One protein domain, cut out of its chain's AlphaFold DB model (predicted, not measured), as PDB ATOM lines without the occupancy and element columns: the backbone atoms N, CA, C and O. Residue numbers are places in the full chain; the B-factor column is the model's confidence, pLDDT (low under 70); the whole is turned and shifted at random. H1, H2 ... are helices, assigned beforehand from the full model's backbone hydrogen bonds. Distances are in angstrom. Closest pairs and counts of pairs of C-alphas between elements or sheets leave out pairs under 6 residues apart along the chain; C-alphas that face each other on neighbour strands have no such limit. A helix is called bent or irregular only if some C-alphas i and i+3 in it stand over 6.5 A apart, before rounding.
ATOM      1  N   GLU A   2       0.984  23.431  33.638       84.44
ATOM      2  CA  GLU A   2       0.853  22.046  33.128       84.44
ATOM      3  C   GLU A   2       2.153  21.215  33.211       84.44
ATOM      4  O   GLU A   2       2.130  20.083  33.686       84.44
ATOM      5  N   LYS A   3       3.312  21.809  32.876       88.44
ATOM      6  CA  LYS A   3       4.629  21.153  33.016       88.44
ATOM      7  C   LYS A   3       4.918  20.681  34.448       88.44
ATOM      8  O   LYS A   3       5.334  19.547  34.644       88.44
ATOM      9  N   ILE A   4       4.696  21.545  35.441       93.00
ATOM     10  CA  ILE A   4       4.963  21.239  36.857       93.00
ATOM     11  C   ILE A   4       4.011  20.144  37.346       93.00
ATOM     12  O   ILE A   4       4.448  19.236  38.043       93.00
ATOM     13  N   ALA A   5       2.739  20.186  36.935       94.75
ATOM     14  CA  ALA A   5       1.763  19.151  37.274       94.75
ATOM     15  C   ALA A   5       2.224  17.772  36.781       94.75
ATOM     16  O   ALA A   5       2.265  16.823  37.559       94.75
ATOM     17  N   PHE A   6       2.658  17.695  35.519       96.25
ATOM     18  CA  PHE A   6       3.194  16.467  34.934       96.25
ATOM     19  C   PHE A   6       4.453  15.969  35.659       96.25
ATOM     20  O   PHE A   6       4.579  14.777  35.931       96.25
ATOM     21  N   ILE A   7       5.384  16.870  36.001       97.44
ATOM     22  CA  ILE A   7       6.598  16.500  36.744       97.44
ATOM     23  C   ILE A   7       6.226  15.899  38.105       97.44
ATOM     24  O   ILE A   7       6.720  14.824  38.434       97.44
ATOM     25  N   VAL A   8       5.339  16.545  38.871       97.06
ATOM     26  CA  VAL A   8       4.888  16.038  40.180       97.06
ATOM     27  C   VAL A   8       4.246  14.660  40.044       97.06
ATOM     28  O   VAL A   8       4.605  13.742  40.781       97.06
ATOM     29  N   GLU A   9       3.346  14.487  39.075       96.50
ATOM     30  CA  GLU A   9       2.692  13.203  38.821       96.50
ATOM     31  C   GLU A   9       3.720  12.090  38.570       96.50
ATOM     32  O   GLU A   9       3.665  11.031  39.198       96.50
ATOM     33  N   ARG A  10       4.700  12.339  37.692       97.06
ATOM     34  CA  ARG A  10       5.733  11.354  37.343       97.06
ATOM     35  C   ARG A  10       6.716  11.091  38.484       97.06
ATOM     36  O   ARG A  10       7.106   9.942  38.667       97.06
ATOM     37  N   LEU A  11       7.089  12.105  39.267       97.25
ATOM     38  CA  LEU A  11       7.981  11.952  40.425       97.25
ATOM     39  C   LEU A  11       7.342  11.177  41.585       97.25
ATOM     40  O   LEU A  11       8.053  10.585  42.393       97.25
ATOM     41  N   ASN A  12       6.014  11.143  41.675       96.88
ATOM     42  CA  ASN A  12       5.317  10.336  42.679       96.88
ATOM     43  C   ASN A  12       5.127   8.876  42.251       96.88
ATOM     44  O   ASN A  12       4.858   8.011  43.083       96.88
ATOM     45  N   GLN A  13       5.295   8.576  40.965       96.38
ATOM     46  CA  GLN A  13       5.272   7.211  40.449       96.38
ATOM     47  C   GLN A  13       6.637   6.525  40.637       96.38
ATOM     48  O   GLN A  13       7.646   7.143  40.987       96.38
ATOM     49  N   ALA A  14       6.678   5.211  40.406       92.44
ATOM     50  CA  ALA A  14       7.947   4.497  40.302       92.44
ATOM     51  C   ALA A  14       8.768   5.037  39.107       92.44
ATOM     52  O   ALA A  14       8.179   5.361  38.074       92.44
ATOM     53  N   PRO A  15      10.107   5.107  39.209       95.44
ATOM     54  CA  PRO A  15      10.947   4.640  40.321       95.44
ATOM     55  C   PRO A  15      11.157   5.659  41.460       95.44
ATOM     56  O   PRO A  15      11.763   5.308  42.467       95.44
ATOM     57  N   PHE A  16      10.655   6.889  41.330       96.19
ATOM     58  CA  PHE A  16      11.047   8.025  42.174       96.19
ATOM     59  C   PHE A  16      10.342   8.098  43.531       96.19
ATOM     60  O   PHE A  16      10.999   8.407  44.521       96.19
ATOM     61  N   LYS A  17       9.030   7.818  43.582       94.81
ATOM     62  CA  LYS A  17       8.214   7.782  44.816       94.81
ATOM     63  C   LYS A  17       8.501   8.954  45.773       94.81
ATOM     64  O   LYS A  17       8.804   8.753  46.944       94.81
ATOM     65  N   LYS A  18       8.474  10.182  45.247       91.19
ATOM     66  CA  LYS A  18       8.863  11.390  45.991       91.19
ATOM     67  C   LYS A  18       7.818  11.911  46.976       91.19
ATOM     68  O   LYS A  18       8.163  12.778  47.772       91.19
ATOM     69  N   ASP A  19       6.585  11.411  46.910       92.31
ATOM     70  CA  ASP A  19       5.458  11.800  47.769       92.31
ATOM     71  C   ASP A  19       5.204  13.325  47.836       92.31
ATOM     72  O   ASP A  19       4.743  13.862  48.844       92.31
ATOM     73  N   ILE A  20       5.467  14.032  46.732       91.31
ATOM     74  CA  ILE A  20       5.226  15.472  46.592       91.31
ATOM     75  C   ILE A  20       3.717  15.707  46.561       91.31
ATOM     76  O   ILE A  20       3.024  15.289  45.631       91.31
ATOM     77  N   SER A  21       3.198  16.401  47.565       87.00
ATOM     78  CA  SER A  21       1.759  16.531  47.791       87.00
ATOM     79  C   SER A  21       1.112  17.597  46.909       87.00
ATOM     80  O   SER A  21      -0.071  17.497  46.583       87.00
ATOM     81  N   THR A  22       1.859  18.637  46.516       89.69
ATOM     82  CA  THR A  22       1.317  19.744  45.708       89.69
ATOM     83  C   THR A  22       2.308  20.278  44.674       89.69
ATOM     84  O   THR A  22       3.521  20.193  44.833       89.69
ATOM     85  N   MET A  23       1.793  20.922  43.623       91.25
ATOM     86  CA  MET A  23       2.626  21.648  42.653       91.25
ATOM     87  C   MET A  23       3.411  22.797  43.296       91.25
ATOM     88  O   MET A  23       4.541  23.061  42.899       91.25
ATOM     89  N   ALA A  24       2.815  23.465  44.288       93.06
ATOM     90  CA  ALA A  24       3.451  24.555  45.021       93.06
ATOM     91  C   ALA A  24       4.634  24.067  45.868       93.06
ATOM     92  O   ALA A  24       5.621  24.781  46.006       93.06
ATOM     93  N   GLU A  25       4.559  22.843  46.399       94.25
ATOM     94  CA  GLU A  25       5.667  22.218  47.120       94.25
ATOM     95  C   GLU A  25       6.892  22.065  46.214       94.25
ATOM     96  O   GLU A  25       7.966  22.547  46.573       94.25
ATOM     97  N   LEU A  26       6.727  21.488  45.014       94.06
ATOM     98  CA  LEU A  26       7.815  21.410  44.033       94.06
ATOM     99  C   LEU A  26       8.313  22.811  43.648       94.06
ATOM    100  O   LEU A  26       9.517  23.044  43.645       94.06
ATOM    101  N   ASP A  27       7.400  23.752  43.389       93.88
ATOM    102  CA  ASP A  27       7.759  25.106  42.950       93.88
ATOM    103  C   ASP A  27       8.538  25.913  44.001       93.88
ATOM    104  O   ASP A  27       9.426  26.708  43.674       93.88
ATOM    105  N   SER A  28       8.263  25.650  45.281       94.75
ATOM    106  CA  SER A  28       8.950  26.277  46.409       94.75
ATOM    107  C   SER A  28      10.391  25.801  46.612       94.75
ATOM    108  O   SER A  28      11.157  26.501  47.276       94.75
ATOM    109  N   LYS A  29      10.793  24.669  46.014       96.06
ATOM    110  CA  LYS A  29      12.141  24.107  46.180       96.06
ATOM    111  C   LYS A  29      13.234  25.062  45.722       96.06
ATOM    112  O   LYS A  29      13.077  25.798  44.743       96.06
ATOM    113  N   ALA A  30      14.362  25.048  46.423       97.06
ATOM    114  CA  ALA A  30      15.549  25.778  46.008       97.06
ATOM    115  C   ALA A  30      16.205  25.123  44.779       97.06
ATOM    116  O   ALA A  30      16.016  23.937  44.509       97.06
ATOM    117  N   GLY A  31      17.021  25.886  44.044       96.56
ATOM    118  CA  GLY A  31      17.688  25.397  42.830       96.56
ATOM    119  C   GLY A  31      18.543  24.144  43.061       96.56
ATOM    120  O   GLY A  31      18.518  23.230  42.246       96.56
ATOM    121  N   PHE A  32      19.228  24.046  44.207       95.81
ATOM    122  CA  PHE A  32      20.025  22.859  44.547       95.81
ATOM    123  C   PHE A  32      19.158  21.618  44.822       95.81
ATOM    124  O   PHE A  32      19.527  20.525  44.408       95.81
ATOM    125  N   GLU A  33      17.986  21.776  45.447       97.38
ATOM    126  CA  GLU A  33      17.054  20.659  45.660       97.38
ATOM    127  C   GLU A  33      16.476  20.163  44.329       97.38
ATOM    128  O   GLU A  33      16.293  18.964  44.123       97.38
ATOM    129  N   LEU A  34      16.191  21.084  43.403       97.69
ATOM    130  CA  LEU A  34      15.761  20.735  42.051       97.69
ATOM    131  C   LEU A  34      16.891  20.053  41.270       97.69
ATOM    132  O   LEU A  34      16.637  19.107  40.527       97.69
ATOM    133  N   LEU A  35      18.139  20.480  41.460       97.94
ATOM    134  CA  LEU A  35      19.295  19.822  40.864       97.94
ATOM    135  C   LEU A  35      19.469  18.388  41.389       97.94
ATOM    136  O   LEU A  35      19.764  17.498  40.593       97.94
ATOM    137  N   ASP A  36      19.240  18.137  42.681       97.75
ATOM    138  CA  ASP A  36      19.242  16.779  43.249       97.75
ATOM    139  C   ASP A  36      18.174  15.899  42.583       97.75
ATOM    140  O   ASP A  36      18.474  14.796  42.125       97.75
ATOM    141  N   ILE A  37      16.950  16.420  42.425       98.12
ATOM    142  CA  ILE A  37      15.871  15.723  41.705       98.12
ATOM    143  C   ILE A  37      16.280  15.437  40.253       98.12
ATOM    144  O   ILE A  37      16.065  14.331  39.758       98.12
ATOM    145  N   MET A  38      16.902  16.400  39.569       98.44
ATOM    146  CA  MET A  38      17.398  16.196  38.208       98.44
ATOM    147  C   MET A  38      18.458  15.089  38.154       98.44
ATOM    148  O   MET A  38      18.399  14.228  37.277       98.44
ATOM    149  N   CYS A  39      19.396  15.070  39.102       98.38
ATOM    150  CA  CYS A  39      20.420  14.031  39.205       98.38
ATOM    151  C   CYS A  39      19.804  12.642  39.413       98.38
ATOM    152  O   CYS A  39      20.246  11.675  38.795       98.38
ATOM    153  N   GLU A  40      18.762  12.534  40.235       98.31
ATOM    154  CA  GLU A  40      18.024  11.284  40.413       98.31
ATOM    155  C   GLU A  40      17.299  10.844  39.139       98.31
ATOM    156  O   GLU A  40      17.307   9.655  38.817       98.31
ATOM    157  N   ILE A  41      16.702  11.776  38.389       98.50
ATOM    158  CA  ILE A  41      16.095  11.478  37.085       98.50
ATOM    159  C   ILE A  41      17.149  10.931  36.123       98.50
ATOM    160  O   ILE A  41      16.911   9.888  35.518       98.50
ATOM    161  N   VAL A  42      18.311  11.586  36.015       98.44
ATOM    162  CA  VAL A  42      19.423  11.101  35.181       98.44
ATOM    163  C   VAL A  42      19.846   9.699  35.610       98.44
ATOM    164  O   VAL A  42      19.890   8.812  34.767       98.44
ATOM    165  N   LEU A  43      20.076   9.469  36.906       98.25
ATOM    166  CA  LEU A  43      20.508   8.171  37.435       98.25
ATOM    167  C   LEU A  43      19.507   7.042  37.147       98.25
ATOM    168  O   LEU A  43      19.901   5.911  36.879       98.25
ATOM    169  N   ASN A  44      18.207   7.336  37.197       98.12
ATOM    170  CA  ASN A  44      17.166   6.352  36.899       98.12
ATOM    171  C   ASN A  44      16.976   6.115  35.391       98.12
ATOM    172  O   ASN A  44      16.408   5.092  35.001       98.12
ATOM    173  N   ILE A  45      17.429   7.041  34.541       98.25
ATOM    174  CA  ILE A  45      17.482   6.838  33.089       98.25
ATOM    175  C   ILE A  45      18.742   6.057  32.703       98.25
ATOM    176  O   ILE A  45      18.670   5.141  31.887       98.25
ATOM    177  N   ASP A  46      19.879   6.425  33.284       97.50
ATOM    178  CA  ASP A  46      21.196   5.900  32.955       97.50
ATOM    179  C   ASP A  46      21.994   5.590  34.238       97.50
ATOM    180  O   ASP A  46      22.588   6.492  34.841       97.50
ATOM    181  N   PRO A  47      22.024   4.313  34.669       96.19
ATOM    182  CA  PRO A  47      22.740   3.883  35.868       96.19
ATOM    183  C   PRO A  47      24.255   4.128  35.842       96.19
ATOM    184  O   PRO A  47      24.873   4.143  36.905       96.19
ATOM    185  N   GLU A  48      24.865   4.377  34.674       93.94
ATOM    186  CA  GLU A  48      26.283   4.778  34.578       93.94
ATOM    187  C   GLU A  48      26.539   6.132  35.270       93.94
ATOM    188  O   GLU A  48      27.675   6.493  35.588       93.94
ATOM    189  N   HIS A  49      25.473   6.881  35.577       96.31
ATOM    190  CA  HIS A  49      25.537   8.088  36.387       96.31
ATOM    191  C   HIS A  49      25.647   7.839  37.904       96.31
ATOM    192  O   HIS A  49      25.457   8.768  38.694       96.31
ATOM    193  N   GLU A  50      25.987   6.621  38.343       96.75
ATOM    194  CA  GLU A  50      26.219   6.316  39.755       96.75
ATOM    195  C   GLU A  50      27.170   7.340  40.408       96.75
ATOM    196  O   GLU A  50      28.130   7.845  39.812       96.75
ATOM    197  N   GLY A  51      26.851   7.712  41.649       97.06
ATOM    198  CA  GLY A  51      27.638   8.662  42.431       97.06
ATOM    199  C   GLY A  51      27.403  10.140  42.110       97.06
ATOM    200  O   GLY A  51      27.860  10.965  42.896       97.06
ATOM    201  N   ILE A  52      26.639  10.495  41.064       98.12
ATOM    202  CA  ILE A  52      26.403  11.898  40.665       98.12
ATOM    203  C   ILE A  52      25.925  12.785  41.832       98.12
ATOM    204  O   ILE A  52      26.433  13.881  42.035       98.12
ATOM    205  N   LEU A  53      25.035  12.282  42.693       97.12
ATOM    206  CA  LEU A  53      24.523  13.002  43.872       97.12
ATOM    207  C   LEU A  53      25.579  13.301  44.947       97.12
ATOM    208  O   LEU A  53      25.334  14.114  45.833       97.12
ATOM    209  N   LYS A  54      26.735  12.632  44.924       97.00
ATOM    210  CA  LYS A  54      27.824  12.835  45.893       97.00
ATOM    211  C   LYS A  54      28.871  13.827  45.389       97.00
ATOM    212  O   LYS A  54      29.736  14.241  46.155       97.00
ATOM    213  N   GLU A  55      28.806  14.208  44.118       97.19
ATOM    214  CA  GLU A  55      29.786  15.095  43.504       97.19
ATOM    215  C   GLU A  55      29.508  16.572  43.827       97.19
ATOM    216  O   GLU A  55      28.380  16.935  44.171       97.19
ATOM    217  N   PRO A  56      30.505  17.460  43.700       97.56
ATOM    218  CA  PRO A  56      30.282  18.903  43.654       97.56
ATOM    219  C   PRO A  56      29.355  19.327  42.503       97.56
ATOM    220  O   PRO A  56      29.347  18.700  41.444       97.56
ATOM    221  N   ILE A  57      28.627  20.438  42.683       96.12
ATOM    222  CA  ILE A  57      27.653  20.976  41.709       96.12
ATOM    223  C   ILE A  57      28.256  21.119  40.303       96.12
ATOM    224  O   ILE A  57      27.600  20.779  39.322       96.12
ATOM    225  N   GLU A  58      29.517  21.550  40.207       96.38
ATOM    226  CA  GLU A  58      30.219  21.709  38.928       96.38
ATOM    227  C   GLU A  58      30.272  20.410  38.116       96.38
ATOM    228  O   GLU A  58      29.969  20.396  36.920       96.38
ATOM    229  N   PHE A  59      30.608  19.300  38.773       97.69
ATOM    230  CA  PHE A  59      30.681  17.997  38.121       97.69
ATOM    231  C   PHE A  59      29.289  17.462  37.786       97.69
ATOM    232  O   PHE A  59      29.089  16.970  36.676       97.69
ATOM    233  N   ARG A  60      28.295  17.663  38.664       97.94
ATOM    234  CA  ARG A  60      26.899  17.289  38.382       97.94
ATOM    235  C   ARG A  60      26.363  17.984  37.139       97.94
ATOM    236  O   ARG A  60      25.822  17.320  36.258       97.94
ATOM    237  N   ALA A  61      26.548  19.301  37.039       97.56
ATOM    238  CA  ALA A  61      26.090  20.081  35.893       97.56
ATOM    239  C   ALA A  61      26.754  19.604  34.592       97.56
ATOM    240  O   ALA A  61      26.066  19.383  33.597       97.56
ATOM    241  N   ARG A  62      28.069  19.339  34.609       97.12
ATOM    242  CA  ARG A  62      28.782  18.775  33.450       97.12
ATOM    243  C   ARG A  62      28.290  17.378  33.073       97.12
ATOM    244  O   ARG A  62      28.070  17.124  31.891       97.12
ATOM    245  N   ARG A  63      28.067  16.488  34.046       97.69
ATOM    246  CA  ARG A  63      27.513  15.146  33.792       97.69
ATOM    247  C   ARG A  63      26.100  15.222  33.213       97.69
ATOM    248  O   ARG A  63      25.799  14.478  32.286       97.69
ATOM    249  N   ILE A  64      25.261  16.146  33.690       98.12
ATOM    250  CA  ILE A  64      23.937  16.408  33.106       98.12
ATOM    251  C   ILE A  64      24.082  16.895  31.656       98.12
ATOM    252  O   ILE A  64      23.410  16.366  30.777       98.12
ATOM    253  N   MET A  65      24.986  17.833  31.366       97.50
ATOM    254  CA  MET A  65      25.224  18.308  29.993       97.50
ATOM    255  C   MET A  65      25.680  17.190  29.045       97.50
ATOM    256  O   MET A  65      25.186  17.077  27.917       97.50
ATOM    257  N   GLN A  66      26.593  16.330  29.500       95.00
ATOM    258  CA  GLN A  66      27.042  15.154  28.749       95.00
ATOM    259  C   GLN A  66      25.879  14.193  28.485       95.00
ATOM    260  O   GLN A  66      25.632  13.827  27.333       95.00
ATOM    261  N   PHE A  67      25.108  13.863  29.524       97.56
ATOM    262  CA  PHE A  67      23.905  13.043  29.412       97.56
ATOM    263  C   PHE A  67      22.928  13.614  28.375       97.56
ATOM    264  O   PHE A  67      22.521  12.913  27.448       97.56
ATOM    265  N   LEU A  68      22.605  14.907  28.458       97.50
ATOM    266  CA  LEU A  68      21.699  15.583  27.523       97.50
ATOM    267  C   LEU A  68      22.206  15.525  26.077       97.50
ATOM    268  O   LEU A  68      21.420  15.289  25.155       97.50
ATOM    269  N   THR A  69      23.519  15.641  25.876       94.44
ATOM    270  CA  THR A  69      24.158  15.509  24.559       94.44
ATOM    271  C   THR A  69      23.993  14.096  23.988       94.44
ATOM    272  O   THR A  69      23.599  13.930  22.826       94.44
ATOM    273  N   VAL A  70      24.221  13.060  24.803       94.06
ATOM    274  CA  VAL A  70      24.016  11.652  24.412       94.06
ATOM    275  C   VAL A  70      22.539  11.385  24.108       94.06
ATOM    276  O   VAL A  70      22.205  10.748  23.096       94.06
ATOM    277  N   MET A  71      21.640  11.943  24.922       96.75
ATOM    278  CA  MET A  71      20.189  11.847  24.762       96.75
ATOM    279  C   MET A  71      19.633  12.674  23.593       96.75
ATOM    280  O   MET A  71      18.465  12.509  23.243       96.75
ATOM    281  N   LYS A  72      20.469  13.489  22.931       94.81
ATOM    282  CA  LYS A  72      20.090  14.393  21.828       94.81
ATOM    283  C   LYS A  72      19.025  15.406  22.244       94.81
ATOM    284  O   LYS A  72      18.126  15.733  21.470       94.81
ATOM    285  N   PHE A  73      19.139  15.908  23.469       96.88
ATOM    286  CA  PHE A  73      18.437  17.114  23.874       96.88
ATOM    287  C   PHE A  73      18.963  18.298  23.050       96.88
ATOM    288  O   PHE A  73      20.167  18.428  22.827       96.88
ATOM    289  N   ALA A  74      18.055  19.130  22.543       93.12
ATOM    290  CA  ALA A  74      18.406  20.213  21.635       93.12
ATOM    291  C   ALA A  74      18.959  21.412  22.417       93.12
ATOM    292  O   ALA A  74      18.194  22.245  22.893       93.12
ATOM    293  N   ILE A  75      20.286  21.489  22.525       92.31
ATOM    294  CA  ILE A  75      21.009  22.669  23.014       92.31
ATOM    295  C   ILE A  75      21.724  23.290  21.808       92.31
ATOM    296  O   ILE A  75      22.573  22.617  21.209       92.31
ATOM    297  N   PRO A  76      21.374  24.523  21.400       88.56
ATOM    298  CA  PRO A  76      22.121  25.243  20.374       88.56
ATOM    299  C   PRO A  76      23.603  25.352  20.762       88.56
ATOM    300  O   PRO A  76      23.925  25.595  21.923       88.56
ATOM    301  N   GLN A  77      24.511  25.135  19.807       86.50
ATOM    302  CA  GLN A  77      25.958  25.100  20.080       86.50
ATOM    303  C   GLN A  77      26.479  26.430  20.638       86.50
ATOM    304  O   GLN A  77      27.341  26.443  21.507       86.50
ATOM    305  N   ASP A  78      25.910  27.539  20.174       92.25
ATOM    306  CA  ASP A  78      26.190  28.901  20.624       92.25
ATOM    307  C   ASP A  78      25.691  29.196  22.046       92.25
ATOM    308  O   ASP A  78      26.104  30.187  22.635       92.25
ATOM    309  N   GLN A  79      24.843  28.333  22.613       92.50
ATOM    310  CA  GLN A  79      24.242  28.500  23.941       92.50
ATOM    311  C   GLN A  79      24.726  27.451  24.946       92.50
ATOM    312  O   GLN A  79      24.184  27.356  26.046       92.50
ATOM    313  N   TYR A  80      25.719  26.633  24.589       93.19
ATOM    314  CA  TYR A  80      26.167  25.530  25.439       93.19
ATOM    315  C   TYR A  80      26.692  26.017  26.799       93.19
ATOM    316  O   TYR A  80      26.285  25.497  27.840       93.19
ATOM    317  N   ASP A  81      27.555  27.036  26.790       95.56
ATOM    318  CA  ASP A  81      28.154  27.597  28.007       95.56
ATOM    319  C   ASP A  81      27.116  28.318  28.875       95.56
ATOM    320  O   ASP A  81      27.113  28.164  30.098       95.56
ATOM    321  N   ASP A  82      26.178  29.031  28.246       96.62
ATOM    322  CA  ASP A  82      25.062  29.676  28.938       96.62
ATOM    323  C   ASP A  82      24.157  28.636  29.608       96.62
ATOM    324  O   ASP A  82      23.797  28.776  30.777       96.62
ATOM    325  N   PHE A  83      23.843  27.543  28.909       97.06
ATOM    326  CA  PHE A  83      23.039  26.454  29.457       97.06
ATOM    327  C   PHE A  83      23.734  25.789  30.652       97.06
ATOM    328  O   PHE A  83      23.103  25.540  31.684       97.06
ATOM    329  N   LEU A  84      25.045  25.538  30.548       97.00
ATOM    330  CA  LEU A  84      25.840  25.025  31.664       97.00
ATOM    331  C   LEU A  84      25.823  26.002  32.849       97.00
ATOM    332  O   LEU A  84      25.614  25.574  33.984       97.00
ATOM    333  N   SER A  85      25.989  27.302  32.603       97.56
ATOM    334  CA  SER A  85      25.925  28.345  33.634       97.56
ATOM    335  C   SER A  85      24.572  28.363  34.355       97.56
ATOM    336  O   SER A  85      24.520  28.429  35.584       97.56
ATOM    337  N   LEU A  86      23.464  28.224  33.625       97.62
ATOM    338  CA  LEU A  86      22.123  28.151  34.213       97.62
ATOM    339  C   LEU A  86      21.951  26.911  35.105       97.62
ATOM    340  O   LEU A  86      21.408  27.021  36.205       97.62
ATOM    341  N   LEU A  87      22.478  25.752  34.694       97.00
ATOM    342  CA  LEU A  87      22.489  24.551  35.539       97.00
ATOM    343  C   LEU A  87      23.335  24.736  36.806       97.00
ATOM    344  O   LEU A  87      22.897  24.345  37.888       97.00
ATOM    345  N   LEU A  88      24.518  25.349  36.695       97.12
ATOM    346  CA  LEU A  88      25.398  25.636  37.837       97.12
ATOM    347  C   LEU A  88      24.726  26.552  38.865       97.12
ATOM    348  O   LEU A  88      24.902  26.364  40.068       97.12
ATOM    349  N   ASN A  89      23.931  27.512  38.391       96.81
ATOM    350  CA  ASN A  89      23.181  28.442  39.231       96.81
ATOM    351  C   ASN A  89      21.845  27.868  39.740       96.81
ATOM    352  O   ASN A  89      21.151  28.528  40.514       96.81
ATOM    353  N   GLY A  90      21.479  26.648  39.332       96.19
ATOM    354  CA  GLY A  90      20.223  26.014  39.721       96.19
ATOM    355  C   GLY A  90      18.992  26.735  39.169       96.19
ATOM    356  O   GLY A  90      17.987  26.851  39.874       96.19
ATOM    357  N   ASP A  91      19.076  27.247  37.937       98.00
ATOM    358  CA  ASP A  91      17.972  27.944  37.283       98.00
ATOM    359  C   ASP A  91      16.731  27.045  37.184       98.00
ATOM    360  O   ASP A  91      16.759  25.948  36.613       98.00
ATOM    361  N   LYS A  92      15.622  27.514  37.764       96.56
ATOM    362  CA  LYS A  92      14.394  26.719  37.884       96.56
ATOM    363  C   LYS A  92      13.760  26.427  36.530       96.56
ATOM    364  O   LYS A  92      13.227  25.338  36.333       96.56
ATOM    365  N   GLU A  93      13.788  27.384  35.608       95.56
ATOM    366  CA  GLU A  93      13.131  27.239  34.311       95.56
ATOM    367  C   GLU A  93      13.841  26.190  33.454       95.56
ATOM    368  O   GLU A  93      13.185  25.307  32.881       95.56
ATOM    369  N   ILE A  94      15.175  26.231  33.425       96.44
ATOM    370  CA  ILE A  94      15.993  25.215  32.764       96.44
ATOM    371  C   ILE A  94      15.784  23.853  33.416       96.44
ATOM    372  O   ILE A  94      15.477  22.888  32.713       96.44
ATOM    373  N   LEU A  95      15.870  23.762  34.747       97.88
ATOM    374  CA  LEU A  95      15.691  22.497  35.458       97.88
ATOM    375  C   LEU A  95      14.313  21.882  35.182       97.88
ATOM    376  O   LEU A  95      14.239  20.718  34.799       97.88
ATOM    377  N   TYR A  96      13.221  22.649  35.258       97.62
ATOM    378  CA  TYR A  96      11.894  22.132  34.908       97.62
ATOM    379  C   TYR A  96      11.763  21.745  33.439       97.62
ATOM    380  O   TYR A  96      11.106  20.752  33.127       97.62
ATOM    381  N   THR A  97      12.378  22.498  32.527       96.81
ATOM    382  CA  THR A  97      12.358  22.172  31.097       96.81
ATOM    383  C   THR A  97      13.040  20.834  30.829       96.81
ATOM    384  O   THR A  97      12.479  19.994  30.120       96.81
ATOM    385  N   VAL A  98      14.202  20.604  31.441       97.94
ATOM    386  CA  VAL A  98      14.945  19.350  31.305       97.94
ATOM    387  C   VAL A  98      14.210  18.195  31.990       97.94
ATOM    388  O   VAL A  98      13.994  17.164  31.354       97.94
ATOM    389  N   MET A  99      13.750  18.370  33.236       98.44
ATOM    390  CA  MET A  99      12.986  17.343  33.956       98.44
ATOM    391  C   MET A  99      11.748  16.913  33.172       98.44
ATOM    392  O   MET A  99      11.525  15.720  32.975       98.44
ATOM    393  N   PHE A 100      10.957  17.876  32.688       98.19
ATOM    394  CA  PHE A 100       9.761  17.598  31.897       98.19
ATOM    395  C   PHE A 100      10.098  16.772  30.652       98.19
ATOM    396  O   PHE A 100       9.474  15.740  30.403       98.19
ATOM    397  N   TRP A 101      11.118  17.188  29.895       98.12
ATOM    398  CA  TRP A 101      11.536  16.491  28.681       98.12
ATOM    399  C   TRP A 101      12.011  15.060  28.960       98.12
ATOM    400  O   TRP A 101      11.622  14.131  28.246       98.12
ATOM    401  N   CYS A 102      12.806  14.873  30.019       98.44
ATOM    402  CA  CYS A 102      13.285  13.564  30.442       98.44
ATOM    403  C   CYS A 102      12.131  12.647  30.860       98.44
ATOM    404  O   CYS A 102      12.029  11.517  30.384       98.44
ATOM    405  N   LEU A 103      11.230  13.137  31.713       98.19
ATOM    406  CA  LEU A 103      10.123  12.354  32.262       98.19
ATOM    407  C   LEU A 103       9.065  12.000  31.210       98.19
ATOM    408  O   LEU A 103       8.485  10.915  31.279       98.19
ATOM    409  N   GLN A 104       8.845  12.868  30.217       97.44
ATOM    410  CA  GLN A 104       7.932  12.607  29.099       97.44
ATOM    411  C   GLN A 104       8.435  11.475  28.190       97.44
ATOM    412  O   GLN A 104       7.642  10.804  27.533       97.44
ATOM    413  N   ARG A 105       9.752  11.253  28.139       96.81
ATOM    414  CA  ARG A 105      10.408  10.288  27.240       96.81
ATOM    415  C   ARG A 105      11.142   9.190  28.004       96.81
ATOM    416  O   ARG A 105      12.025   8.553  27.441       96.81
ATOM    417  N   PHE A 106      10.789   8.985  29.269       97.38
ATOM    418  CA  PHE A 106      11.597   8.249  30.237       97.38
ATOM    419  C   PHE A 106      12.062   6.871  29.734       97.38
ATOM    420  O   PHE A 106      13.261   6.637  29.626       97.38
ATOM    421  N   GLU A 107      11.137   6.003  29.316       96.38
ATOM    422  CA  GLU A 107      11.461   4.649  28.828       96.38
ATOM    423  C   GLU A 107      12.293   4.668  27.537       96.38
ATOM    424  O   GLU A 107      13.236   3.895  27.360       96.38
ATOM    425  N   HIS A 108      11.983   5.596  26.628       96.38
ATOM    426  CA  HIS A 108      12.758   5.778  25.403       96.38
ATOM    427  C   HIS A 108      14.194   6.221  25.717       96.38
ATOM    428  O   HIS A 108      15.138   5.735  25.094       96.38
ATOM    429  N   LEU A 109      14.373   7.126  26.681       97.94
ATOM    430  CA  LEU A 109      15.693   7.573  27.112       97.94
ATOM    431  C   LEU A 109      16.458   6.465  27.842       97.94
ATOM    432  O   LEU A 109      17.650   6.339  27.599       97.94
ATOM    433  N   GLN A 110      15.792   5.613  28.628       97.31
ATOM    434  CA  GLN A 110      16.419   4.429  29.232       97.31
ATOM    435  C   GLN A 110      16.963   3.478  28.163       97.31
ATOM    436  O   GLN A 110      18.133   3.093  28.193       97.31
ATOM    437  N   LYS A 111      16.144   3.153  27.152       94.62
ATOM    438  CA  LYS A 111      16.592   2.331  26.019       94.62
ATOM    439  C   LYS A 111      17.749   2.997  25.275       94.62
ATOM    440  O   LYS A 111      18.707   2.328  24.895       94.62
ATOM    441  N   ARG A 112      17.683   4.315  25.072       95.31
ATOM    442  CA  ARG A 112      18.746   5.077  24.412       95.31
ATOM    443  C   ARG A 112      20.049   5.068  25.214       95.31
ATOM    444  O   ARG A 112      21.088   4.860  24.599       95.31
ATOM    445  N   ALA A 113      19.999   5.271  26.527       95.75
ATOM    446  CA  ALA A 113      21.155   5.216  27.420       95.75
ATOM    447  C   ALA A 113      21.823   3.840  27.378       95.75
ATOM    448  O   ALA A 113      23.015   3.735  27.093       95.75
ATOM    449  N   TYR A 114      21.023   2.779  27.508       94.56
ATOM    450  CA  TYR A 114      21.508   1.407  27.388       94.56
ATOM    451  C   TYR A 114      22.218   1.154  26.049       94.56
ATOM    452  O   TYR A 114      23.320   0.615  26.015       94.56
ATOM    453  N   LEU A 115      21.616   1.576  24.935       93.69
ATOM    454  CA  LEU A 115      22.222   1.419  23.611       93.69
ATOM    455  C   LEU A 115      23.472   2.289  23.431       93.69
ATOM    456  O   LEU A 115      24.423   1.852  22.785       93.69
ATOM    457  N   ALA A 116      23.492   3.504  23.984       92.50
ATOM    458  CA  ALA A 116      24.616   4.428  23.859       92.50
ATOM    459  C   ALA A 116      25.911   3.837  24.433       92.50
ATOM    460  O   ALA A 116      26.959   3.997  23.813       92.50
ATOM    461  N   LYS A 117      25.825   3.067  25.527       89.81
ATOM    462  CA  LYS A 117      26.962   2.344  26.119       89.81
ATOM    463  C   LYS A 117      27.720   1.470  25.118       89.81
ATOM    464  O   LYS A 117      28.937   1.348  25.204       89.81
ATOM    465  N   PHE A 118      27.005   0.858  24.179       91.00
ATOM    466  CA  PHE A 118      27.587  -0.096  23.233       91.00
ATOM    467  C   PHE A 118      27.785   0.487  21.837       91.00
ATOM    468  O   PHE A 118      28.614  -0.011  21.082       91.00
ATOM    469  N   LEU A 119      27.007   1.509  21.472       91.94
ATOM    470  CA  LEU A 119      26.904   1.996  20.096       91.94
ATOM    471  C   LEU A 119      27.487   3.389  19.872       91.94
ATOM    472  O   LEU A 119      27.565   3.822  18.720       91.94
TER     473      LEU A 119
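AT A GLANCE: This is residues 2 to 119 of the 155 residues of a protein of archaeon (UniProt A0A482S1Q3). Two helices side by side, H3 and H6, form the core of a compact helical body. H1 packs on H6 on one side, with the short H2 across H1, while on the other side the hairpin of H4 and H5 packs on this core, and H7 crosses the last residues of H3. The printed part has 118 residues with seven named helices, H1 to H7 in chain order, and no named strand; the class is all helix. The whole is compact, with a radius of gyration of the C-alphas of 13.6 A, and spans 39 by 29 by 28 A.

HOW THE PARTS SIT: H3, residues 31 to 45, touches H6, residues 92 to 104, at a shallow tilt of 19 degrees, the same way; their closest C-alphas are those of Gly 31 and Lys 92, 6.1 A apart. Both are hubs, touching three other helices each, and helix packing is mostly crossed. H1, residues 2 to 12, touches H6 at a steep tilt of 63 degrees, closest at the C-alphas of Ile 7 and Phe 100, 5.9 A apart. H2, residues 23 to 28, touches H1, about perpendicular at 87 degrees, closest at the C-alphas of Ala 5 and Met 23, 6.0 A apart. H3 touches H4, residues 57 to 70, with residues 39 to 42 alone, at a steep tilt of 41 degrees; the closest C-alphas, of Val 42 and Ile 64, are 7.3 A apart. H4 and H5, residues 77 to 88, form a helical hairpin, closest at the C-alphas of Ala 61 and Leu 87, 5.8 A apart. H5 touches H6, about perpendicular at 76 degrees, closest at the C-alphas of Leu 86 and Ile 94, 6.9 A apart. H7, residues 106 to 119, touches residues 44 to 45 of H3 alone, closest at the C-alphas of Ile 45 and Gln 110, 4.7 A apart. Among the pairs that stay apart are H1 and H3, and H4 and H6. Every O i to N i+4 pair is within hydrogen-bond range in H1, H2, H3, H4 and H6; in H5 6 of 8 are, and in H7 9 of 10.

IN THESE COORDINATES: H3 is the longest helix by residues, 21.0 A from C-alpha 31 at (17.688, 25.397, 42.830) to C-alpha 45. H4 measures 20.0 A, H7 19.4 A, H6 17.8 A and H1 15.8 A. H5, 17.8 A, is irregular: C-alphas 78 and 81 are 7.8 A apart. H1 begins at C-alpha 2, (0.853, 22.046, 33.128), and H7 ends at C-alpha 119, (26.904, 1.996, 20.096).

THE WHOLE: The two C-alphas farthest apart, of Ala 24 and Leu 119, are 41.0 A apart. The link from H3 to H4 is long, with 11 residues. The printed part has no cut, and no printed residue is under 70 in pLDDT.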